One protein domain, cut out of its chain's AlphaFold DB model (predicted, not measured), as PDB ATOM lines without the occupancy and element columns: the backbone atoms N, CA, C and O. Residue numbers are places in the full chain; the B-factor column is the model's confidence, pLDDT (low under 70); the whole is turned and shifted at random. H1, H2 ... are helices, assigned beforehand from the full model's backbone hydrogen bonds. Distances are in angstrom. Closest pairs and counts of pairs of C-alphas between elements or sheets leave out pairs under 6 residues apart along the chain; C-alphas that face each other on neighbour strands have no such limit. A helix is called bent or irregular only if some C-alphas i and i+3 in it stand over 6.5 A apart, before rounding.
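Overview. This is residues 4 to 175 of the 176 residues of an uncharacterized protein of Ezakiella coagulans (UniProt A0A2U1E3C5). Picture a long rod: one very long helix, H7, makes its length, H3 and H4 pack on residues 142 to 169 of H7, and bent H5 runs on past H4, with few contacts, to the far end, where H6 lies and residues 109 to 116 stick out. The printed part has 172 residues with seven named helices, H1 to H7 in order, and no named strand: all helix. It is only just loose, close to extended, with a radius of gyration of the C-alphas of 23.1 A and spans of 78 by 32 by 24 A.

Arrangement. Start at H1, residues 4 to 20: its residues 9 to 16 alone touch H3, residues 33 to 54, closest at C-alphas Lys 9 and Leu 51, 6.9 A. H2, residues 27 to 31, and H3 only just touch, only at the corner, with 3 pairs of C-alphas within 8 A. H3, the hub, touches H7, residues 127 to 173, closest at C-alphas Ala 46 and Lys 154, 4.9 A. Look next at H4, residues 62 to 80, which touches residues 155 to 169 of H7 alone, closest at C-alphas Val 70 and Lys 162, 5.4 A. H5, residues 86 to 110, was assigned as one helix by its hydrogen bonds but is bent: C-alphas 96 and 99 are 6.8 A apart, and arms H5a, 86 to 96, and H5b, 99 to 110, stand at a steep tilt of 54 degrees. H5b is near H6, residues 119 to 123, with 7 pairs of C-alphas within 10 A. Every O i to N i+4 pair is within hydrogen-bond range but in H5a, 5 of 7.

Along the chain. Find C-alpha 4 at (517.234, 241.863, 402.490), where H1 begins. H3 is 31.5 A long and H4 25.5 A. H7 runs 69.0 A to C-alpha 173 at (526.250, 228.941, 396.457).

Size, cuts and confidence. The printed part has no cut and no long link. Low confidence, under 70, holds in 57 residues, among them 99 to 125.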
ATOM      1  N   LYS A   4     516.762 243.188 402.057       77.19
ATOM      2  CA  LYS A   4     517.234 241.863 402.490       77.19
ATOM      3  C   LYS A   4     518.342 241.954 403.543       77.19
ATOM      4  O   LYS A   4     518.325 241.184 404.501       77.19
ATOM      5  N   ILE A   5     519.264 242.906 403.397       77.69
ATOM      6  CA  ILE A   5     520.363 243.136 404.349       77.69
ATOM      7  C   ILE A   5     519.825 243.676 405.673       77.69
ATOM      8  O   ILE A   5     520.238 243.210 406.731       77.69
ATOM      9  N   GLU A   6     518.854 244.590 405.631       82.06
ATOM     10  CA  GLU A   6     518.252 245.130 406.854       82.06
ATOM     11  C   GLU A   6     517.490 244.052 407.640       82.06
ATOM     12  O   GLU A   6     517.651 243.927 408.854       82.06
ATOM     13  N   ARG A   7     516.740 243.182 406.948       85.00
ATOM     14  CA  ARG A   7     516.097 242.018 407.581       85.00
ATOM     15  C   ARG A   7     517.116 241.056 408.189       85.00
ATOM     16  O   ARG A   7     516.880 240.522 409.270       85.00
ATOM     17  N   LEU A   8     518.247 240.832 407.518       84.50
ATOM     18  CA  LEU A   8     519.314 239.984 408.043       84.50
ATOM     19  C   LEU A   8     519.962 240.598 409.290       84.50
ATOM     20  O   LEU A   8     520.171 239.890 410.273       84.50
ATOM     21  N   LYS A   9     520.226 241.909 409.282       86.44
ATOM     22  CA  LYS A   9     520.741 242.651 410.440       86.44
ATOM     23  C   LYS A   9     519.797 242.527 411.638       86.44
ATOM     24  O   LYS A   9     520.256 242.226 412.739       86.44
ATOM     25  N   GLN A  10     518.490 242.687 411.421       88.81
ATOM     26  CA  GLN A  10     517.468 242.518 412.462       88.81
ATOM     27  C   GLN A  10     517.421 241.084 412.997       88.81
ATOM     28  O   GLN A  10     517.478 240.883 414.207       88.81
ATOM     29  N   LYS A  11     517.431 240.082 412.113       89.81
ATOM     30  CA  LYS A  11     517.454 238.669 412.512       89.81
ATOM     31  C   LYS A  11     518.686 238.325 413.353       89.81
ATOM     32  O   LYS A  11     518.574 237.654 414.371       89.81
ATOM     33  N   LEU A  12     519.865 238.804 412.955       89.31
ATOM     34  CA  LEU A  12     521.104 238.591 413.708       89.31
ATOM     35  C   LEU A  12     521.077 239.283 415.076       89.31
ATOM     36  O   LEU A  12     521.597 238.731 416.043       89.31
ATOM     37  N   ASN A  13     520.470 240.468 415.168       89.81
ATOM     38  CA  ASN A  13     520.265 241.159 416.441       89.81
ATOM     39  C   ASN A  13     519.407 240.314 417.398       89.81
ATOM     40  O   ASN A  13     519.793 240.106 418.546       89.81
ATOM     41  N   GLU A  14     518.281 239.785 416.916       91.19
ATOM     42  CA  GLU A  14     517.388 238.923 417.700       91.19
ATOM     43  C   GLU A  14     518.072 237.619 418.128       91.19
ATOM     44  O   GLU A  14     518.081 237.300 419.315       91.19
ATOM     45  N   GLU A  15     518.732 236.916 417.197       88.38
ATOM     46  CA  GLU A  15     519.456 235.670 417.490       88.38
ATOM     47  C   GLU A  15     520.539 235.883 418.565       88.38
ATOM     48  O   GLU A  15     520.646 235.109 419.517       88.38
ATOM     49  N   VAL A  16     521.340 236.950 418.452       88.69
ATOM     50  CA  VAL A  16     522.394 237.245 419.436       88.69
ATOM     51  C   VAL A  16     521.799 237.617 420.794       88.69
ATOM     52  O   VAL A  16     522.351 237.228 421.828       88.69
ATOM     53  N   ARG A  17     520.679 238.347 420.816       89.12
ATOM     54  CA  ARG A  17     519.977 238.680 422.060       89.12
ATOM     55  C   ARG A  17     519.482 237.427 422.763       89.12
ATOM     56  O   ARG A  17     519.809 237.237 423.930       89.12
ATOM     57  N   ASP A  18     518.788 236.548 422.053       88.25
ATOM     58  CA  ASP A  18     518.252 235.321 422.640       88.25
ATOM     59  C   ASP A  18     519.340 234.356 423.126       88.25
ATOM     60  O   ASP A  18     519.167 233.718 424.162       88.25
ATOM     61  N   LEU A  19     520.473 234.269 422.422       86.31
ATOM     62  CA  LEU A  19     521.557 233.355 422.788       86.31
ATOM     63  C   LEU A  19     522.426 233.857 423.939       86.31
ATOM     64  O   LEU A  19     522.952 233.056 424.712       86.31
ATOM     65  N   TYR A  20     522.663 235.168 424.013       85.06
ATOM     66  CA  TYR A  20     523.697 235.699 424.894       85.06
ATOM     67  C   TYR A  20     523.178 236.576 426.019       85.06
ATOM     68  O   TYR A  20     523.966 236.842 426.925       85.06
ATOM     69  N   PHE A  21     521.933 237.049 426.003       85.88
ATOM     70  CA  PHE A  21     521.385 237.866 427.084       85.88
ATOM     71  C   PHE A  21     520.643 236.970 428.072       85.88
ATOM     72  O   PHE A  21     519.641 236.346 427.733       85.88
ATOM     73  N   ASP A  22     521.175 236.894 429.295       73.50
ATOM     74  CA  ASP A  22     520.558 236.132 430.378       73.50
ATOM     75  C   ASP A  22     519.187 236.725 430.702       73.50
ATOM     76  O   ASP A  22     519.047 237.937 430.871       73.50
ATOM     77  N   LYS A  23     518.179 235.856 430.798       64.75
ATOM     78  CA  LYS A  23     516.814 236.233 431.197       64.75
ATOM     79  C   LYS A  23     516.595 236.073 432.711       64.75
ATOM     80  O   LYS A  23     515.569 236.516 433.226       64.75
ATOM     81  N   GLU A  24     517.546 235.472 433.431       66.94
ATOM     82  CA  GLU A  24     517.450 235.196 434.868       66.94
ATOM     83  C   GLU A  24     518.242 236.182 435.734       66.94
ATOM     84  O   GLU A  24     519.359 236.581 435.412       66.94
ATOM     85  N   LYS A  25     517.655 236.553 436.882       68.38
ATOM     86  CA  LYS A  25     518.260 237.509 437.816       68.38
ATOM     87  C   LYS A  25     519.248 236.843 438.757       68.38
ATOM     88  O   LYS A  25     518.859 236.206 439.743       68.38
ATOM     89  N   ASN A  26     520.523 237.113 438.526       75.50
ATOM     90  CA  ASN A  26     521.623 236.556 439.308       75.50
ATOM     91  C   ASN A  26     521.780 237.306 440.650       75.50
ATOM     92  O   ASN A  26     521.303 238.433 440.806       75.50
ATOM     93  N   PHE A  27     522.477 236.719 441.636       78.62
ATOM     94  CA  PHE A  27     522.754 237.359 442.942       78.62
ATOM     95  C   PHE A  27     523.297 238.791 442.784       78.62
ATOM     96  O   PHE A  27     522.828 239.727 443.431       78.62
ATOM     97  N   PHE A  28     524.232 238.977 441.850       75.12
ATOM     98  CA  PHE A  28     524.806 240.283 441.536       75.12
ATOM     99  C   PHE A  28     523.751 241.299 441.077       75.12
ATOM    100  O   PHE A  28     523.754 242.436 441.536       75.12
ATOM    101  N   GLU A  29     522.809 240.896 440.227       77.56
ATOM    102  CA  GLU A  29     521.749 241.780 439.737       77.56
ATOM    103  C   GLU A  29     520.743 242.136 440.838       77.56
ATOM    104  O   GLU A  29     520.274 243.275 440.913       77.56
ATOM    105  N   LYS A  30     520.454 241.193 441.744       81.75
ATOM    106  CA  LYS A  30     519.563 241.425 442.890       81.75
ATOM    107  C   LYS A  30     520.128 242.476 443.849       81.75
ATOM    108  O   LYS A  30     519.379 243.360 444.270       81.75
ATOM    109  N   HIS A  31     521.425 242.408 444.150       81.00
ATOM    110  CA  HIS A  31     522.067 243.262 445.156       81.00
ATOM    111  C   HIS A  31     522.727 244.525 444.583       81.00
ATOM    112  O   HIS A  31     522.775 245.548 445.258       81.00
ATOM    113  N   PHE A  32     523.163 244.504 443.323       84.94
ATOM    114  CA  PHE A  32     523.878 245.607 442.678       84.94
ATOM    115  C   PHE A  32     523.183 246.067 441.391       84.94
ATOM    116  O   PHE A  32     523.817 246.234 440.349       84.94
ATOM    117  N   LYS A  33     521.870 246.329 441.466       84.62
ATOM    118  CA  LYS A  33     521.021 246.723 440.320       84.62
ATOM    119  C   LYS A  33     521.620 247.831 439.448       84.62
ATOM    120  O   LYS A  33     521.534 247.768 438.227       84.62
ATOM    121  N   PHE A  34     522.214 248.858 440.061       83.69
ATOM    122  CA  PHE A  34     522.838 249.957 439.318       83.69
ATOM    123  C   PHE A  34     524.044 249.490 438.497       83.69
ATOM    124  O   PHE A  34     524.188 249.886 437.341       83.69
ATOM    125  N   LEU A  35     524.894 248.636 439.077       82.38
ATOM    126  CA  LEU A  35     526.043 248.079 438.373       82.38
ATOM    127  C   LEU A  35     525.570 247.143 437.269       82.38
ATOM    128  O   LEU A  35     525.961 247.351 436.128       82.38
ATOM    129  N   ALA A  36     524.673 246.201 437.564       84.00
ATOM    130  CA  ALA A  36     524.129 245.280 436.567       84.00
ATOM    131  C   ALA A  36     523.609 246.017 435.319       84.00
ATOM    132  O   ALA A  36     524.106 245.771 434.225       84.00
ATOM    133  N   LYS A  37     522.790 247.065 435.499       86.88
ATOM    134  CA  LYS A  37     522.328 247.925 434.392       86.88
ATOM    135  C   LYS A  37     523.462 248.521 433.552       86.88
ATOM    136  O   LYS A  37     523.321 248.650 432.340       86.88
ATOM    137  N   ARG A  38     524.583 248.922 434.164       86.06
ATOM    138  CA  ARG A  38     525.751 249.460 433.436       86.06
ATOM    139  C   ARG A  38     526.442 248.381 432.604       86.06
ATOM    140  O   ARG A  38     526.866 248.672 431.489       86.06
ATOM    141  N   PHE A  39     526.554 247.166 433.135       85.81
ATOM    142  CA  PHE A  39     527.135 246.025 432.425       85.81
ATOM    143  C   PHE A  39     526.224 245.537 431.288       85.81
ATOM    144  O   PHE A  39     526.725 245.274 430.193       85.81
ATOM    145  N   ASP A  40     524.908 245.519 431.497       87.50
ATOM    146  CA  ASP A  40     523.925 245.181 430.461       87.50
ATOM    147  C   ASP A  40     523.916 246.225 429.344       87.50
ATOM    148  O   ASP A  40     524.049 245.878 428.174       87.50
ATOM    149  N   ALA A  41     523.900 247.517 429.686       88.81
ATOM    150  CA  ALA A  41     524.009 248.593 428.699       88.81
ATOM    151  C   ALA A  41     525.317 248.512 427.890       88.81
ATOM    152  O   ALA A  41     525.344 248.809 426.697       88.81
ATOM    153  N   ALA A  42     526.417 248.086 428.518       86.56
ATOM    154  CA  ALA A  42     527.685 247.878 427.827       86.56
ATOM    155  C   ALA A  42     527.620 246.718 426.826       86.56
ATOM    156  O   ALA A  42     528.269 246.767 425.782       86.56
ATOM    157  N   LYS A  43     526.847 245.678 427.146       88.38
ATOM    158  CA  LYS A  43     526.609 244.518 426.289       88.38
ATOM    159  C   LYS A  43     525.682 244.860 425.124       88.38
ATOM    160  O   LYS A  43     526.013 244.513 423.997       88.38
ATOM    161  N   GLU A  44     524.614 245.613 425.369       89.94
ATOM    162  CA  GLU A  44     523.747 246.169 424.320       89.94
ATOM    163  C   GLU A  44     524.550 247.020 423.337       89.94
ATOM    164  O   GLU A  44     524.584 246.745 422.139       89.94
ATOM    165  N   LYS A  45     525.319 247.980 423.861       89.19
ATOM    166  CA  LYS A  45     526.169 248.845 423.039       89.19
ATOM    167  C   LYS A  45     527.243 248.065 422.277       89.19
ATOM    168  O   LYS A  45     527.687 248.487 421.216       89.19
ATOM    169  N   ALA A  46     527.708 246.937 422.818       87.50
ATOM    170  CA  ALA A  46     528.632 246.065 422.102       87.50
ATOM    171  C   ALA A  46     527.971 245.415 420.879       87.50
ATOM    172  O   ALA A  46     528.623 245.318 419.845       87.50
ATOM    173  N   LEU A  47     526.717 244.973 420.996       90.62
ATOM    174  CA  LEU A  47     525.971 244.377 419.887       90.62
ATOM    175  C   LEU A  47     525.671 245.405 418.795       90.62
ATOM    176  O   LEU A  47     525.970 245.148 417.632       90.62
ATOM    177  N   GLU A  48     525.162 246.575 419.186       90.12
ATOM    178  CA  GLU A  48     524.887 247.697 418.281       90.12
ATOM    179  C   GLU A  48     526.134 248.068 417.466       90.12
ATOM    180  O   GLU A  48     526.121 248.006 416.240       90.12
ATOM    181  N   GLU A  49     527.258 248.316 418.145       87.19
ATOM    182  CA  GLU A  49     528.505 248.680 417.471       87.19
ATOM    183  C   GLU A  49     529.038 247.554 416.571       87.19
ATOM    184  O   GLU A  49     529.583 247.838 415.512       87.19
ATOM    185  N   VAL A  50     528.884 246.275 416.938       87.44
ATOM    186  CA  VAL A  50     529.305 245.172 416.054       87.44
ATOM    187  C   VAL A  50     528.459 245.123 414.787       87.44
ATOM    188  O   VAL A  50     529.021 244.931 413.713       87.44
ATOM    189  N   LEU A  51     527.140 245.288 414.895       87.19
ATOM    190  CA  LEU A  51     526.247 245.275 413.737       87.19
ATOM    191  C   LEU A  51     526.510 246.483 412.829       87.19
ATOM    192  O   LEU A  51     526.638 246.319 411.619       87.19
ATOM    193  N   ASP A  52     526.659 247.677 413.391       86.88
ATOM    194  CA  ASP A  52     526.931 248.884 412.607       86.88
ATOM    195  C   ASP A  52     528.311 248.848 411.940       86.88
ATOM    196  O   ASP A  52     528.447 249.211 410.773       86.88
ATOM    197  N   GLU A  53     529.336 248.342 412.635       82.62
ATOM    198  CA  GLU A  53     530.669 248.157 412.050       82.62
ATOM    199  C   GLU A  53     530.692 247.063 410.964       82.62
ATOM    200  O   GLU A  53     531.552 247.087 410.082       82.62
ATOM    201  N   ALA A  54     529.784 246.086 411.021       81.00
ATOM    202  CA  ALA A  54     529.731 244.985 410.063       81.00
ATOM    203  C   ALA A  54     528.995 245.368 408.764       81.00
ATOM    204  O   ALA A  54     529.419 244.980 407.671       81.00
ATOM    205  N   PHE A  55     527.913 246.144 408.862       80.56
ATOM    206  CA  PHE A  55     527.008 246.461 407.750       80.56
ATOM    207  C   PHE A  55     527.210 247.893 407.214       80.56
ATOM    208  O   PHE A  55     526.362 248.760 407.399       80.56
ATOM    209  N   ILE A  56     528.327 248.145 406.515       70.31
ATOM    210  CA  ILE A  56     528.714 249.491 406.016       70.31
ATOM    211  C   ILE A  56     528.222 249.779 404.568       70.31
ATOM    212  O   ILE A  56     528.495 250.830 403.994       70.31
ATOM    213  N   SER A  57     527.469 248.877 403.940       60.31
ATOM    214  CA  SER A  57     527.252 248.913 402.484       60.31
ATOM    215  C   SER A  57     526.322 250.024 401.950       60.31
ATOM    216  O   SER A  57     525.201 250.230 402.431       60.31
ATOM    217  N   LYS A  58     526.780 250.658 400.857       58.53
ATOM    218  CA  LYS A  58     525.983 251.402 399.872       58.53
ATOM    219  C   LYS A  58     526.029 250.643 398.533       58.53
ATOM    220  O   LYS A  58     527.106 250.456 397.990       58.53
ATOM    221  N   ASP A  59     524.854 250.251 398.039       58.28
ATOM    222  CA  ASP A  59     524.530 249.891 396.645       58.28
ATOM    223  C   ASP A  59     525.361 248.811 395.918       58.28
ATOM    224  O   ASP A  59     525.635 248.934 394.729       58.28
ATOM    225  N   GLU A  60     525.675 247.699 396.584       59.34
ATOM    226  CA  GLU A  60     526.238 246.498 395.934       59.34
ATOM    227  C   GLU A  60     525.295 245.288 396.017       59.34
ATOM    228  O   GLU A  60     524.329 245.294 396.788       59.34
ATOM    229  N   SER A  61     525.568 244.246 395.220       73.81
ATOM    230  CA  SER A  61     524.783 243.004 395.201       73.81
ATOM    231  C   SER A  61     524.704 242.348 396.591       73.81
ATOM    232  O   SER A  61     525.590 242.508 397.433       73.81
ATOM    233  N   TYR A  62     523.626 241.600 396.853       75.69
ATOM    234  CA  TYR A  62     523.394 240.974 398.160       75.69
ATOM    235  C   TYR A  62     524.563 240.074 398.599       75.69
ATOM    236  O   TYR A  62     524.996 240.162 399.744       75.69
ATOM    237  N   GLU A  63     525.117 239.260 397.696       78.94
ATOM    238  CA  GLU A  63     526.253 238.382 398.003       78.94
ATOM    239  C   GLU A  63     527.539 239.170 398.299       78.94
ATOM    240  O   GLU A  63     528.225 238.893 399.286       78.94
ATOM    241  N   GLU A  64     527.843 240.194 397.498       79.00
ATOM    242  CA  GLU A  64     529.038 241.021 397.683       79.00
ATOM    243  C   GLU A  64     529.013 241.755 399.033       79.00
ATOM    244  O   GLU A  64     530.021 241.795 399.748       79.00
ATOM    245  N   ASN A  65     527.831 242.221 399.450       79.62
ATOM    246  CA  ASN A  65     527.624 242.801 400.774       79.62
ATOM    247  C   ASN A  65     527.941 241.809 401.894       79.62
ATOM    248  O   ASN A  65     528.638 242.168 402.845       79.62
ATOM    249  N   LEU A  66     527.484 240.557 401.787       80.75
ATOM    250  CA  LEU A  66     527.760 239.529 402.795       80.75
ATOM    251  C   LEU A  66     529.258 239.223 402.894       80.75
ATOM    252  O   LEU A  66     529.798 239.135 404.001       80.75
ATOM    253  N   LEU A  67     529.943 239.103 401.754       82.12
ATOM    254  CA  LEU A  67     531.388 238.866 401.709       82.12
ATOM    255  C   LEU A  67     532.165 240.021 402.356       82.12
ATOM    256  O   LEU A  67     533.050 239.775 403.184       82.12
ATOM    257  N   LYS A  68     531.796 241.275 402.061       82.88
ATOM    258  CA  LYS A  68     532.404 242.465 402.681       82.88
ATOM    259  C   LYS A  68     532.129 242.540 404.178       82.88
ATOM    260  O   LYS A  68     533.048 242.810 404.949       82.88
ATOM    261  N   THR A  69     530.916 242.218 404.620       82.38
ATOM    262  CA  THR A  69     530.571 242.147 406.048       82.38
ATOM    263  C   THR A  69     531.406 241.089 406.778       82.38
ATOM    264  O   THR A  69     531.955 241.366 407.848       82.38
ATOM    265  N   VAL A  70     531.592 239.898 406.199       85.00
ATOM    266  CA  VAL A  70     532.454 238.846 406.770       85.00
ATOM    267  C   VAL A  70     533.921 239.285 406.834       85.00
ATOM    268  O   VAL A  70     534.593 239.023 407.840       85.00
ATOM    269  N   ALA A  71     534.421 239.961 405.796       83.50
ATOM    270  CA  ALA A  71     535.780 240.497 405.756       83.50
ATOM    271  C   ALA A  71     535.991 241.592 406.816       83.50
ATOM    272  O   ALA A  71     536.939 241.508 407.600       83.50
ATOM    273  N   ASN A  72     535.064 242.548 406.922       83.88
ATOM    274  CA  ASN A  72     535.084 243.616 407.925       83.88
ATOM    275  C   ASN A  72     535.077 243.057 409.349       83.88
ATOM    276  O   ASN A  72     535.870 243.483 410.187       83.88
ATOM    277  N   LEU A  73     534.243 242.050 409.625       83.56
ATOM    278  CA  LEU A  73     534.252 241.353 410.912       83.56
ATOM    279  C   LEU A  73     535.581 240.635 411.168       83.56
ATOM    280  O   LEU A  73     536.053 240.621 412.303       83.56
ATOM    281  N   GLY A  74     536.207 240.064 410.137       80.88
ATOM    282  CA  GLY A  74     537.555 239.499 410.219       80.88
ATOM    283  C   GLY A  74     538.596 240.525 410.666       80.88
ATOM    284  O   GLY A  74     539.260 240.309 411.679       80.88
ATOM    285  N   VAL A  75     538.662 241.667 409.979       82.81
ATOM    286  CA  VAL A  75     539.569 242.776 410.318       82.81
ATOM    287  C   VAL A  75     539.277 243.304 411.725       82.81
ATOM    288  O   VAL A  75     540.184 243.447 412.546       82.81
ATOM    289  N   SER A  76     538.008 243.538 412.062       82.81
ATOM    290  CA  SER A  76     537.633 243.996 413.399       82.81
ATOM    291  C   SER A  76     538.030 242.988 414.479       82.81
ATOM    292  O   SER A  76     538.538 243.402 415.514       82.81
ATOM    293  N   LEU A  77     537.903 241.678 414.255       82.00
ATOM    294  CA  LEU A  77     538.343 240.656 415.212       82.00
ATOM    295  C   LEU A  77     539.861 240.639 415.435       82.00
ATOM    296  O   LEU A  77     540.310 240.412 416.564       82.00
ATOM    297  N   GLU A  78     540.638 240.876 414.382       79.69
ATOM    298  CA  GLU A  78     542.101 240.846 414.425       79.69
ATOM    299  C   GLU A  78     542.718 242.128 414.984       79.69
ATOM    300  O   GLU A  78     543.709 242.054 415.714       79.69
ATOM    301  N   PHE A  79     542.121 243.286 414.692       76.44
ATOM    302  CA  PHE A  79     542.710 244.588 415.009       76.44
ATOM    303  C   PHE A  79     541.957 245.348 416.102       76.44
ATOM    304  O   PHE A  79     542.585 245.873 417.018       76.44
ATOM    305  N   LYS A  80     540.619 245.388 416.052       75.88
ATOM    306  CA  LYS A  80     539.807 246.196 416.982       75.88
ATOM    307  C   LYS A  80     539.393 245.429 418.235       75.88
ATOM    308  O   LYS A  80     539.421 245.972 419.332       75.88
ATOM    309  N   TYR A  81     539.011 244.163 418.088       76.69
ATOM    310  CA  TYR A  81     538.492 243.289 419.148       76.69
ATOM    311  C   TYR A  81     539.529 242.259 419.601       76.69
ATOM    312  O   TYR A  81     539.211 241.289 420.308       76.69
ATOM    313  N   LYS A  82     540.791 242.452 419.198       68.81
ATOM    314  CA  LYS A  82     541.909 241.697 419.744       68.81
ATOM    315  C   LYS A  82     541.870 241.853 421.257       68.81
ATOM    316  O   LYS A  82     541.752 242.965 421.767       68.81
ATOM    317  N   PHE A  83     541.901 240.728 421.973       58.22
ATOM    318  CA  PHE A  83     541.879 240.743 423.428       58.22
ATOM    319  C   PHE A  83     542.994 241.662 423.925       58.22
ATOM    320  O   PHE A  83     544.175 241.341 423.793       58.22
ATOM    321  N   ILE A  84     542.613 242.780 424.542       57.25
ATOM    322  CA  ILE A  84     543.486 243.442 425.501       57.25
ATOM    323  C   ILE A  84     543.687 242.387 426.582       57.25
ATOM    324  O   ILE A  84     542.715 241.907 427.170       57.25
ATOM    325  N   ARG A  85     544.928 241.934 426.769       56.59
ATOM    326  CA  ARG A  85     545.268 240.937 427.783       56.59
ATOM    327  C   ARG A  85     544.952 241.571 429.134       56.59
ATOM    328  O   ARG A  85     545.777 242.262 429.699       56.59
ATOM    329  N   VAL A  86     543.739 241.389 429.648       52.28
ATOM    330  CA  VAL A  86     543.274 242.121 430.838       52.28
ATOM    331  C   VAL A  86     544.143 241.842 432.051       52.28
ATOM    332  O   VAL A  86     544.343 242.738 432.857       52.28
ATOM    333  N   GLY A  87     544.794 240.677 432.107       53.75
ATOM    334  CA  GLY A  87     545.835 240.395 433.093       53.75
ATOM    335  C   GLY A  87     547.011 241.386 433.093       53.75
ATOM    336  O   GLY A  87     547.573 241.623 434.154       53.75
ATOM    337  N   SER A  88     547.367 242.017 431.967       57.44
ATOM    338  CA  SER A  88     548.435 243.030 431.926       57.44
ATOM    339  C   SER A  88     547.997 244.404 432.438       57.44
ATOM    340  O   SER A  88     548.852 245.199 432.804       57.44
ATOM    341  N   VAL A  89     546.689 244.686 432.489       56.09
ATOM    342  CA  VAL A  89     546.129 245.961 432.986       56.09
ATOM    343  C   VAL A  89     545.613 245.810 434.419       56.09
ATOM    344  O   VAL A  89     545.911 246.613 435.298       56.09
ATOM    345  N   VAL A  90     544.869 244.736 434.677       57.47
ATOM    346  CA  VAL A  90     544.269 244.410 435.975       57.47
ATOM    347  C   VAL A  90     545.284 243.774 436.922       57.47
ATOM    348  O   VAL A  90     545.191 243.991 438.121       57.47
ATOM    349  N   GLY A  91     546.290 243.053 436.419       65.56
ATOM    350  CA  GLY A  91     547.339 242.455 437.252       65.56
ATOM    351  C   GLY A  91     548.114 243.484 438.087       65.56
ATOM    352  O   GLY A  91     548.190 243.315 439.305       65.56
ATOM    353  N   PRO A  92     548.643 244.569 437.489       66.94
ATOM    354  CA  PRO A  92     549.280 245.655 438.237       66.94
ATOM    355  C   PRO A  92     548.331 246.343 439.230       66.94
ATOM    356  O   PRO A  92     548.724 246.585 440.369       66.94
ATOM    357  N   MET A  93     547.072 246.589 438.840       62.31
ATOM    358  CA  MET A  93     546.060 247.160 439.741       62.31
ATOM    359  C   MET A  93     545.780 246.252 440.941       62.31
ATOM    360  O   MET A  93     545.817 246.720 442.072       62.31
ATOM    361  N   ILE A  94     545.558 244.951 440.731       65.69
ATOM    362  CA  ILE A  94     545.327 243.997 441.825       65.69
ATOM    363  C   ILE A  94     546.558 243.916 442.726       65.69
ATOM    364  O   ILE A  94     546.399 243.944 443.935       65.69
ATOM    365  N   ARG A  95     547.783 243.880 442.187       68.38
ATOM    366  CA  ARG A  95     548.998 243.881 443.025       68.38
ATOM    367  C   ARG A  95     549.101 245.114 443.924       68.38
ATOM    368  O   ARG A  95     549.567 244.987 445.048       68.38
ATOM    369  N   MET A  96     548.667 246.277 443.443       65.31
ATOM    370  CA  MET A  96     548.670 247.518 444.220       65.31
ATOM    371  C   MET A  96     547.525 247.570 445.245       65.31
ATOM    372  O   MET A  96     547.710 248.056 446.355       65.31
ATOM    373  N   LEU A  97     546.345 247.055 444.888       67.06
ATOM    374  CA  LEU A  97     545.126 247.160 445.698       67.06
ATOM    375  C   LEU A  97     544.937 246.011 446.690       67.06
ATOM    376  O   LEU A  97     544.308 246.199 447.727       67.06
ATOM    377  N   LEU A  98     545.468 244.824 446.397       70.06
ATOM    378  CA  LEU A  98     545.303 243.628 447.221       70.06
ATOM    379  C   LEU A  98     545.827 243.821 448.655       70.06
ATOM    380  O   LEU A  98     545.095 243.456 449.568       70.06
ATOM    381  N   PRO A  99     547.001 244.440 448.901       68.69
ATOM    382  CA  PRO A  99     547.442 244.730 450.265       68.69
ATOM    383  C   PRO A  99     546.472 245.656 451.008       68.69
ATOM    384  O   PRO A  99     546.168 245.415 452.169       68.69
ATOM    385  N   ILE A 100     545.923 246.667 450.326       68.94
ATOM    386  CA  ILE A 100     544.948 247.607 450.902       68.94
ATOM    387  C   ILE A 100     543.653 246.868 451.275       68.94
ATOM    388  O   ILE A 100     543.121 247.056 452.368       68.94
ATOM    389  N   LEU A 101     543.169 245.991 450.390       68.75
ATOM    390  CA  LEU A 101     541.972 245.178 450.616       68.75
ATOM    391  C   LEU A 101     542.169 244.143 451.731       68.75
ATOM    392  O   LEU A 101     541.255 243.936 452.525       68.75
ATOM    393  N   LEU A 102     543.345 243.513 451.820       67.81
ATOM    394  CA  LEU A 102     543.676 242.557 452.882       67.81
ATOM    395  C   LEU A 102     543.790 243.244 454.245       67.81
ATOM    396  O   LEU A 102     543.220 242.745 455.212       67.81
ATOM    397  N   SER A 103     544.438 244.411 454.319       63.56
ATOM    398  CA  SER A 103     544.476 245.224 455.541       63.56
ATOM    399  C   SER A 103     543.072 245.642 455.988       63.56
ATOM    400  O   SER A 103     542.774 245.648 457.179       63.56
ATOM    401  N   PHE A 104     542.177 245.932 455.040       64.81
ATOM    402  CA  PHE A 104     540.780 246.254 455.331       64.81
ATOM    403  C   PHE A 104     539.968 245.035 455.798       64.81
ATOM    404  O   PHE A 104     539.223 245.132 456.769       64.81
ATOM    405  N   GLY A 105     540.134 243.878 455.152       64.44
ATOM    406  CA  GLY A 105     539.490 242.627 455.564       64.44
ATOM    407  C   GLY A 105     539.937 242.173 456.953       64.44
ATOM    408  O   GLY A 105     539.104 241.794 457.770       64.44
ATOM    409  N   ALA A 106     541.233 242.288 457.253       63.59
ATOM    410  CA  ALA A 106     541.775 242.008 458.579       63.59
ATOM    411  C   ALA A 106     541.168 242.928 459.647       63.59
ATOM    412  O   ALA A 106     540.808 242.447 460.720       63.59
ATOM    413  N   LEU A 107     540.982 244.215 459.331       60.94
ATOM    414  CA  LEU A 107     540.297 245.163 460.207       60.94
ATOM    415  C   LEU A 107     538.841 244.778 460.447       60.94
ATOM    416  O   LEU A 107     538.444 244.620 461.594       60.94
ATOM    417  N   LEU A 108     538.052 244.562 459.394       60.62
ATOM    418  CA  LEU A 108     536.642 244.179 459.535       60.62
ATOM    419  C   LEU A 108     536.438 242.919 460.392       60.62
ATOM    420  O   LEU A 108     535.396 242.780 461.020       60.62
ATOM    421  N   LEU A 109     537.423 242.018 460.421       62.09
ATOM    422  CA  LEU A 109     537.401 240.803 461.238       62.09
ATOM    423  C   LEU A 109     537.873 241.009 462.687       62.09
ATOM    424  O   LEU A 109     537.572 240.174 463.533       62.09
ATOM    425  N   THR A 110     538.618 242.077 462.984       57.59
ATOM    426  CA  THR A 110     539.120 242.388 464.339       57.59
ATOM    427  C   THR A 110     538.285 243.429 465.081       57.59
ATOM    428  O   THR A 110     538.422 243.566 466.294       57.59
ATOM    429  N   ILE A 111     537.417 244.157 464.385       57.88
ATOM    430  CA  ILE A 111     536.627 245.237 464.969       57.88
ATOM    431  C   ILE A 111     535.285 244.698 465.498       57.88
ATOM    432  O   ILE A 111     534.456 244.236 464.720       57.88
ATOM    433  N   ASN A 112     535.039 244.830 466.808       53.22
ATOM    434  CA  ASN A 112     533.727 244.558 467.423       53.22
ATOM    435  C   ASN A 112     532.749 245.754 467.323       53.22
ATOM    436  O   ASN A 112     531.538 245.550 467.367       53.22
ATOM    437  N   SER A 113     533.251 246.991 467.179       51.97
ATOM    438  CA  SER A 113     532.459 248.227 467.023       51.97
ATOM    439  C   SER A 113     533.205 249.283 466.192       51.97
ATOM    440  O   SER A 113     534.408 249.471 466.347       51.97
ATOM    441  N   ILE A 114     532.484 250.014 465.331       55.19
ATOM    442  CA  ILE A 114     533.026 251.065 464.441       55.19
ATOM    443  C   ILE A 114     533.699 252.212 465.225       55.19
ATOM    444  O   ILE A 114     534.577 252.887 464.686       55.19
ATOM    445  N   GLU A 115     533.330 252.408 466.492       54.84
ATOM    446  CA  GLU A 115     533.895 253.446 467.366       54.84
ATOM    447  C   GLU A 115     535.363 253.192 467.758       54.84
ATOM    448  O   GLU A 115     536.095 254.150 467.996       54.84
ATOM    449  N   ASP A 116     535.833 251.938 467.724       54.75
ATOM    450  CA  ASP A 116     537.217 251.580 468.076       54.75
ATOM    451  C   ASP A 116     538.202 251.713 466.898       54.75
ATOM    452  O   ASP A 116     539.413 251.505 467.036       54.75
ATOM    453  N   ILE A 117     537.716 252.070 465.703       59.06
ATOM    454  CA  ILE A 117     538.552 252.138 464.503       59.06
ATOM    455  C   ILE A 117     539.306 253.466 464.451       59.06
ATOM    456  O   ILE A 117     538.866 254.448 463.847       59.06
ATOM    457  N   ASN A 118     540.526 253.483 464.980       59.19
ATOM    458  CA  ASN A 118     541.428 254.611 464.777       59.19
ATOM    459  C   ASN A 118     542.136 254.509 463.408       59.19
ATOM    460  O   ASN A 118     543.321 254.189 463.313       59.19
ATOM    461  N   ILE A 119     541.398 254.777 462.321       55.84
ATOM    462  CA  ILE A 119     541.872 254.722 460.916       55.84
ATOM    463  C   ILE A 119     543.180 255.510 460.713       55.84
ATOM    464  O   ILE A 119     544.045 255.094 459.941       55.84
ATOM    465  N   LYS A 120     543.367 256.608 461.460       56.09
ATOM    466  CA  LYS A 120     544.589 257.425 461.442       56.09
ATOM    467  C   LYS A 120     545.823 256.657 461.925       56.09
ATOM    468  O   LYS A 120     546.904 256.869 461.388       56.09
ATOM    469  N   TYR A 121     545.662 255.767 462.903       56.16
ATOM    470  CA  TYR A 121     546.737 254.936 463.451       56.16
ATOM    471  C   TYR A 121     547.069 253.744 462.539       56.16
ATOM    472  O   TYR A 121     548.228 253.369 462.408       56.16
ATOM    473  N   LEU A 122     546.064 253.183 461.860       59.31
ATOM    474  CA  LEU A 122     546.206 251.985 461.020       59.31
ATOM    475  C   LEU A 122     546.716 252.270 459.605       59.31
ATOM    476  O   LEU A 122     547.454 251.467 459.043       59.31
ATOM    477  N   PHE A 123     546.322 253.403 459.025       58.38
ATOM    478  CA  PHE A 123     546.642 253.740 457.635       58.38
ATOM    479  C   PHE A 123     547.446 255.040 457.492       58.38
ATOM    480  O   PHE A 123     547.772 255.435 456.376       58.38
ATOM    481  N   GLY A 124     547.750 255.736 458.596       63.81
ATOM    482  CA  GLY A 124     548.480 257.012 458.569       63.81
ATOM    483  C   GLY A 124     547.712 258.161 457.900       63.81
ATOM    484  O   GLY A 124     548.299 259.181 457.552       63.81
ATOM    485  N   MET A 125     546.401 258.007 457.695       66.00
ATOM    486  CA  MET A 125     545.566 258.893 456.876       66.00
ATOM    487  C   MET A 125     544.186 259.110 457.506       66.00
ATOM    488  O   MET A 125     543.704 258.292 458.286       66.00
ATOM    489  N   SER A 126     543.546 260.241 457.193       71.12
ATOM    490  CA  SER A 126     542.227 260.578 457.747       71.12
ATOM    491  C   SER A 126     541.102 259.725 457.134       71.12
ATOM    492  O   SER A 126     541.208 259.299 455.983       71.12
ATOM    493  N   ILE A 127     540.002 259.518 457.873       68.31
ATOM    494  CA  ILE A 127     538.812 258.783 457.391       68.31
ATOM    495  C   ILE A 127     538.258 259.380 456.084       68.31
ATOM    496  O   ILE A 127     538.034 258.615 455.143       68.31
ATOM    497  N   PRO A 128     538.094 260.716 455.948       68.62
ATOM    498  CA  PRO A 128     537.658 261.311 454.683       68.62
ATOM    499  C   PRO A 128     538.608 261.017 453.518       68.62
ATOM    500  O   PRO A 128     538.169 260.654 452.425       68.62
ATOM    501  N   THR A 129     539.920 261.128 453.746       68.50
ATOM    502  CA  THR A 129     540.944 260.816 452.738       68.50
ATOM    503  C   THR A 129     540.867 259.349 452.310       68.50
ATOM    504  O   THR A 129     540.932 259.039 451.123       68.50
ATOM    505  N   PHE A 130     540.665 258.445 453.267       67.62
ATOM    506  CA  PHE A 130     540.513 257.015 453.021       67.62
ATOM    507  C   PHE A 130     539.280 256.687 452.179       67.62
ATOM    508  O   PHE A 130     539.401 256.025 451.147       67.62
ATOM    509  N   LEU A 131     538.110 257.200 452.567       69.38
ATOM    510  CA  LEU A 131     536.871 256.999 451.812       69.38
ATOM    511  C   LEU A 131     536.990 257.546 450.389       69.38
ATOM    512  O   LEU A 131     536.508 256.918 449.450       69.38
ATOM    513  N   THR A 132     537.690 258.669 450.217       76.50
ATOM    514  CA  THR A 132     537.933 259.264 448.900       76.50
ATOM    515  C   THR A 132     538.722 258.305 448.010       76.50
ATOM    516  O   THR A 132     538.252 257.963 446.929       76.50
ATOM    517  N   TYR A 133     539.865 257.788 448.476       69.50
ATOM    518  CA  TYR A 133     540.650 256.824 447.698       69.50
ATOM    519  C   TYR A 133     539.874 255.542 447.402       69.50
ATOM    520  O   TYR A 133     539.886 255.074 446.263       69.50
ATOM    521  N   PHE A 134     539.163 254.998 448.390       71.62
ATOM    522  CA  PHE A 134     538.362 253.790 448.210       71.62
ATOM    523  C   PHE A 134     537.274 253.975 447.139       71.62
ATOM    524  O   PHE A 134     537.123 253.131 446.251       71.62
ATOM    525  N   ILE A 135     536.551 255.099 447.175       76.69
ATOM    526  CA  ILE A 135     535.529 255.432 446.175       76.69
ATOM    527  C   ILE A 135     536.174 255.622 444.800       76.69
ATOM    528  O   ILE A 135     535.696 255.041 443.826       76.69
ATOM    529  N   THR A 136     537.277 256.369 444.701       74.62
ATOM    530  CA  THR A 136     537.982 256.590 443.429       74.62
ATOM    531  C   THR A 136     538.433 255.273 442.799       74.62
ATOM    532  O   THR A 136     538.166 255.028 441.622       74.62
ATOM    533  N   ILE A 137     539.051 254.391 443.583       73.75
ATOM    534  CA  ILE A 137     539.488 253.063 443.136       73.75
ATOM    535  C   ILE A 137     538.290 252.225 442.674       73.75
ATOM    536  O   ILE A 137     538.348 251.597 441.617       73.75
ATOM    537  N   SER A 138     537.191 252.246 443.429       75.75
ATOM    538  CA  SER A 138     535.970 251.511 443.086       75.75
ATOM    539  C   SER A 138     535.367 251.995 441.766       75.75
ATOM    540  O   SER A 138     535.008 251.184 440.913       75.75
ATOM    541  N   VAL A 139     535.312 253.314 441.549       79.56
ATOM    542  CA  VAL A 139     534.824 253.920 440.301       79.56
ATOM    543  C   VAL A 139     535.701 253.523 439.113       79.56
ATOM    544  O   VAL A 139     535.172 253.117 438.076       79.56
ATOM    545  N   ILE A 140     537.028 253.574 439.264       78.69
ATOM    546  CA  ILE A 140     537.970 253.130 438.225       78.69
ATOM    547  C   ILE A 140     537.755 251.643 437.920       78.69
ATOM    548  O   ILE A 140     537.641 251.266 436.753       78.69
ATOM    549  N   GLY A 141     537.628 250.804 438.951       76.38
ATOM    550  CA  GLY A 141     537.374 249.372 438.801       76.38
ATOM    551  C   GLY A 141     536.088 249.079 438.025       76.38
ATOM    552  O   GLY A 141     536.096 248.263 437.101       76.38
ATOM    553  N   ILE A 142     535.002 249.795 438.332       82.44
ATOM    554  CA  ILE A 142     533.731 249.679 437.603       82.44
ATOM    555  C   ILE A 142     533.904 250.110 436.142       82.44
ATOM    556  O   ILE A 142     533.466 249.390 435.246       82.44
ATOM    557  N   ALA A 143     534.564 251.241 435.876       78.62
ATOM    558  CA  ALA A 143     534.782 251.737 434.517       78.62
ATOM    559  C   ALA A 143     535.591 250.745 433.663       78.62
ATOM    560  O   ALA A 143     535.207 250.429 432.533       78.62
ATOM    561  N   VAL A 144     536.668 250.190 434.226       79.12
ATOM    562  CA  VAL A 144     537.488 249.158 433.576       79.12
ATOM    563  C   VAL A 144     536.684 247.876 433.357       79.12
ATOM    564  O   VAL A 144     536.754 247.283 432.280       79.12
ATOM    565  N   GLY A 145     535.874 247.463 434.337       79.44
ATOM    566  CA  GLY A 145     534.999 246.296 434.225       79.44
ATOM    567  C   GLY A 145     533.958 246.436 433.112       79.44
ATOM    568  O   GLY A 145     533.770 245.512 432.315       79.44
ATOM    569  N   VAL A 146     533.322 247.606 433.010       83.62
ATOM    570  CA  VAL A 146     532.360 247.946 431.950       83.62
ATOM    571  C   VAL A 146     533.036 247.919 430.580       83.62
ATOM    572  O   VAL A 146     532.541 247.262 429.660       83.62
ATOM    573  N   PHE A 147     534.199 248.563 430.447       81.69
ATOM    574  CA  PHE A 147     534.978 248.556 429.209       81.69
ATOM    575  C   PHE A 147     535.367 247.132 428.789       81.69
ATOM    576  O   PHE A 147     535.161 246.739 427.638       81.69
ATOM    577  N   TYR A 148     535.864 246.325 429.727       80.62
ATOM    578  CA  TYR A 148     536.229 244.942 429.449       80.62
ATOM    579  C   TYR A 148     535.028 244.105 429.009       80.62
ATOM    580  O   TYR A 148     535.115 243.359 428.033       80.62
ATOM    581  N   THR A 149     533.899 244.249 429.702       83.12
ATOM    582  CA  THR A 149     532.662 243.535 429.368       83.12
ATOM    583  C   THR A 149     532.214 243.868 427.954       83.12
ATOM    584  O   THR A 149     531.939 242.956 427.172       83.12
ATOM    585  N   LYS A 150     532.232 245.152 427.588       85.19
ATOM    586  CA  LYS A 150     531.933 245.605 426.229       85.19
ATOM    587  C   LYS A 150     532.856 244.946 425.202       85.19
ATOM    588  O   LYS A 150     532.371 244.300 424.279       85.19
ATOM    589  N   MET A 151     534.175 245.041 425.381       82.69
ATOM    590  CA  MET A 151     535.159 244.495 424.432       82.69
ATOM    591  C   MET A 151     535.071 242.971 424.291       82.69
ATOM    592  O   MET A 151     535.148 242.433 423.185       82.69
ATOM    593  N   ARG A 152     534.869 242.260 425.405       83.38
ATOM    594  CA  ARG A 152     534.699 240.804 425.407       83.38
ATOM    595  C   ARG A 152     533.445 240.393 424.639       83.38
ATOM    596  O   ARG A 152     533.506 239.451 423.852       83.38
ATOM    597  N   ASN A 153     532.329 241.088 424.860       86.88
ATOM    598  CA  ASN A 153     531.075 240.802 424.170       86.88
ATOM    599  C   ASN A 153     531.136 241.190 422.690       86.88
ATOM    600  O   ASN A 153     530.728 240.379 421.868       86.88
ATOM    601  N   LYS A 154     531.767 242.320 422.329       86.31
ATOM    602  CA  LYS A 154     532.031 242.678 420.923       86.31
ATOM    603  C   LYS A 154     532.691 241.536 420.161       86.31
ATOM    604  O   LYS A 154     532.228 241.136 419.099       86.31
ATOM    605  N   ARG A 155     533.753 240.965 420.734       85.12
ATOM    606  CA  ARG A 155     534.459 239.832 420.129       85.12
ATOM    607  C   ARG A 155     533.559 238.603 419.989       85.12
ATOM    608  O   ARG A 155     533.548 237.995 418.926       85.12
ATOM    609  N   LYS A 156     532.823 238.233 421.043       87.81
ATOM    610  CA  LYS A 156     531.903 237.081 421.012       87.81
ATOM    611  C   LYS A 156     530.838 237.239 419.927       87.81
ATOM    612  O   LYS A 156     530.674 236.338 419.113       87.81
ATOM    613  N   PHE A 157     530.173 238.390 419.886       89.38
ATOM    614  CA  PHE A 157     529.123 238.679 418.912       89.38
ATOM    615  C   PHE A 157     529.678 238.713 417.489       89.38
ATOM    616  O   PHE A 157     529.097 238.110 416.596       89.38
ATOM    617  N   ALA A 158     530.842 239.331 417.285       86.12
ATOM    618  CA  ALA A 158     531.492 239.374 415.980       86.12
ATOM    619  C   ALA A 158     531.892 237.982 415.463       86.12
ATOM    620  O   ALA A 158     531.770 237.734 414.267       86.12
ATOM    621  N   ILE A 159     532.338 237.067 416.336       86.94
ATOM    622  CA  ILE A 159     532.604 235.666 415.958       86.94
ATOM    623  C   ILE A 159     531.307 234.985 415.515       86.94
ATOM    624  O   ILE A 159     531.261 234.462 414.404       86.94
ATOM    625  N   TYR A 160     530.258 235.054 416.342       89.00
ATOM    626  CA  TYR A 160     528.968 234.434 416.033       89.00
ATOM    627  C   TYR A 160     528.393 234.951 414.709       89.00
ATOM    628  O   TYR A 160     528.088 234.168 413.815       89.00
ATOM    629  N   ILE A 161     528.311 236.276 414.546       88.25
ATOM    630  CA  ILE A 161     527.769 236.898 413.335       88.25
ATOM    631  C   ILE A 161     528.601 236.492 412.112       88.25
ATOM    632  O   ILE A 161     528.038 236.116 411.087       88.25
ATOM    633  N   LYS A 162     529.936 236.494 412.212       88.38
ATOM    634  CA  LYS A 162     530.818 236.074 411.114       88.38
ATOM    635  C   LYS A 162     530.561 234.624 410.695       88.38
ATOM    636  O   LYS A 162     530.489 234.346 409.501       88.38
ATOM    637  N   GLU A 163     530.445 233.701 411.647       87.44
ATOM    638  CA  GLU A 163     530.148 232.290 411.366       87.44
ATOM    639  C   GLU A 163     528.756 232.117 410.756       87.44
ATOM    640  O   GLU A 163     528.596 231.432 409.744       87.44
ATOM    641  N   ARG A 164     527.761 232.816 411.306       87.31
ATOM    642  CA  ARG A 164     526.382 232.775 410.823       87.31
ATOM    643  C   ARG A 164     526.243 233.294 409.390       87.31
ATOM    644  O   ARG A 164     525.492 232.707 408.611       87.31
ATOM    645  N   LEU A 165     526.981 234.347 409.038       86.75
ATOM    646  CA  LEU A 165     527.028 234.910 407.686       86.75
ATOM    647  C   LEU A 165     527.747 233.991 406.694       86.75
ATOM    648  O   LEU A 165     527.286 233.843 405.567       86.75
ATOM    649  N   LYS A 166     528.833 233.318 407.106       86.38
ATOM    650  CA  LYS A 166     529.491 232.303 406.263       86.38
ATOM    651  C   LYS A 166     528.532 231.179 405.869       86.38
ATOM    652  O   LYS A 166     528.571 230.725 404.732       86.38
ATOM    653  N   TYR A 167     527.671 230.757 406.793       85.44
ATOM    654  CA  TYR A 167     526.653 229.747 406.516       85.44
ATOM    655  C   TYR A 167     525.580 230.238 405.530       85.44
ATOM    656  O   TYR A 167     525.171 229.477 404.660       85.44
ATOM    657  N   GLU A 168     525.154 231.506 405.613       82.12
ATOM    658  CA  GLU A 168     524.254 232.087 404.598       82.12
ATOM    659  C   GLU A 168     524.913 232.150 403.215       82.12
ATOM    660  O   GLU A 168     524.272 231.813 402.226       82.12
ATOM    661  N   ILE A 169     526.196 232.515 403.131       83.50
ATOM    662  CA  ILE A 169     526.927 232.542 401.854       83.50
ATOM    663  C   ILE A 169     527.014 231.141 401.232       83.50
ATOM    664  O   ILE A 169     526.809 230.999 400.034       83.50
ATOM    665  N   LEU A 170     527.294 230.104 402.030       85.12
ATOM    666  CA  LEU A 170     527.339 228.721 401.535       85.12
ATOM    667  C   LEU A 170     525.991 228.279 400.954       85.12
ATOM    668  O   LEU A 170     525.948 227.759 399.849       85.12
ATOM    669  N   LYS A 171     524.886 228.585 401.643       84.06
ATOM    670  CA  LYS A 171     523.535 228.278 401.153       84.06
ATOM    671  C   LYS A 171     523.189 228.939 399.825       84.06
ATOM    672  O   LYS A 171     522.426 228.365 399.061       84.06
ATOM    673  N   LEU A 172     523.683 230.153 399.585       78.88
ATOM    674  CA  LEU A 172     523.462 230.844 398.315       78.88
ATOM    675  C   LEU A 172     524.208 230.145 397.175       78.88
ATOM    676  O   LEU A 172     523.642 229.997 396.102       78.88
ATOM    677  N   LYS A 173     525.428 229.666 397.438       75.19
ATOM    678  CA  LYS A 173     526.250 228.941 396.457       75.19
ATOM    679  C   LYS A 173     525.722 227.550 396.120       75.19
ATOM    680  O   LYS A 173     525.920 227.097 395.007       75.19
ATOM    681  N   ASP A 174     525.066 226.888 397.071       72.19
ATOM    682  CA  ASP A 174     524.440 225.577 396.847       72.19
ATOM    683  C   ASP A 174     523.081 225.680 396.115       72.19
ATOM    684  O   ASP A 174     522.499 224.658 395.751       72.19
ATOM    685  N   ALA A 175     522.540 226.895 395.958       60.47
ATOM    686  CA  ALA A 175     521.246 227.163 395.325       60.47
ATOM    687  C   ALA A 175     521.350 227.675 393.872       60.47
ATOM    688  O   ALA A 175     520.308 227.846 393.231       60.47
TER     689      ALA A 175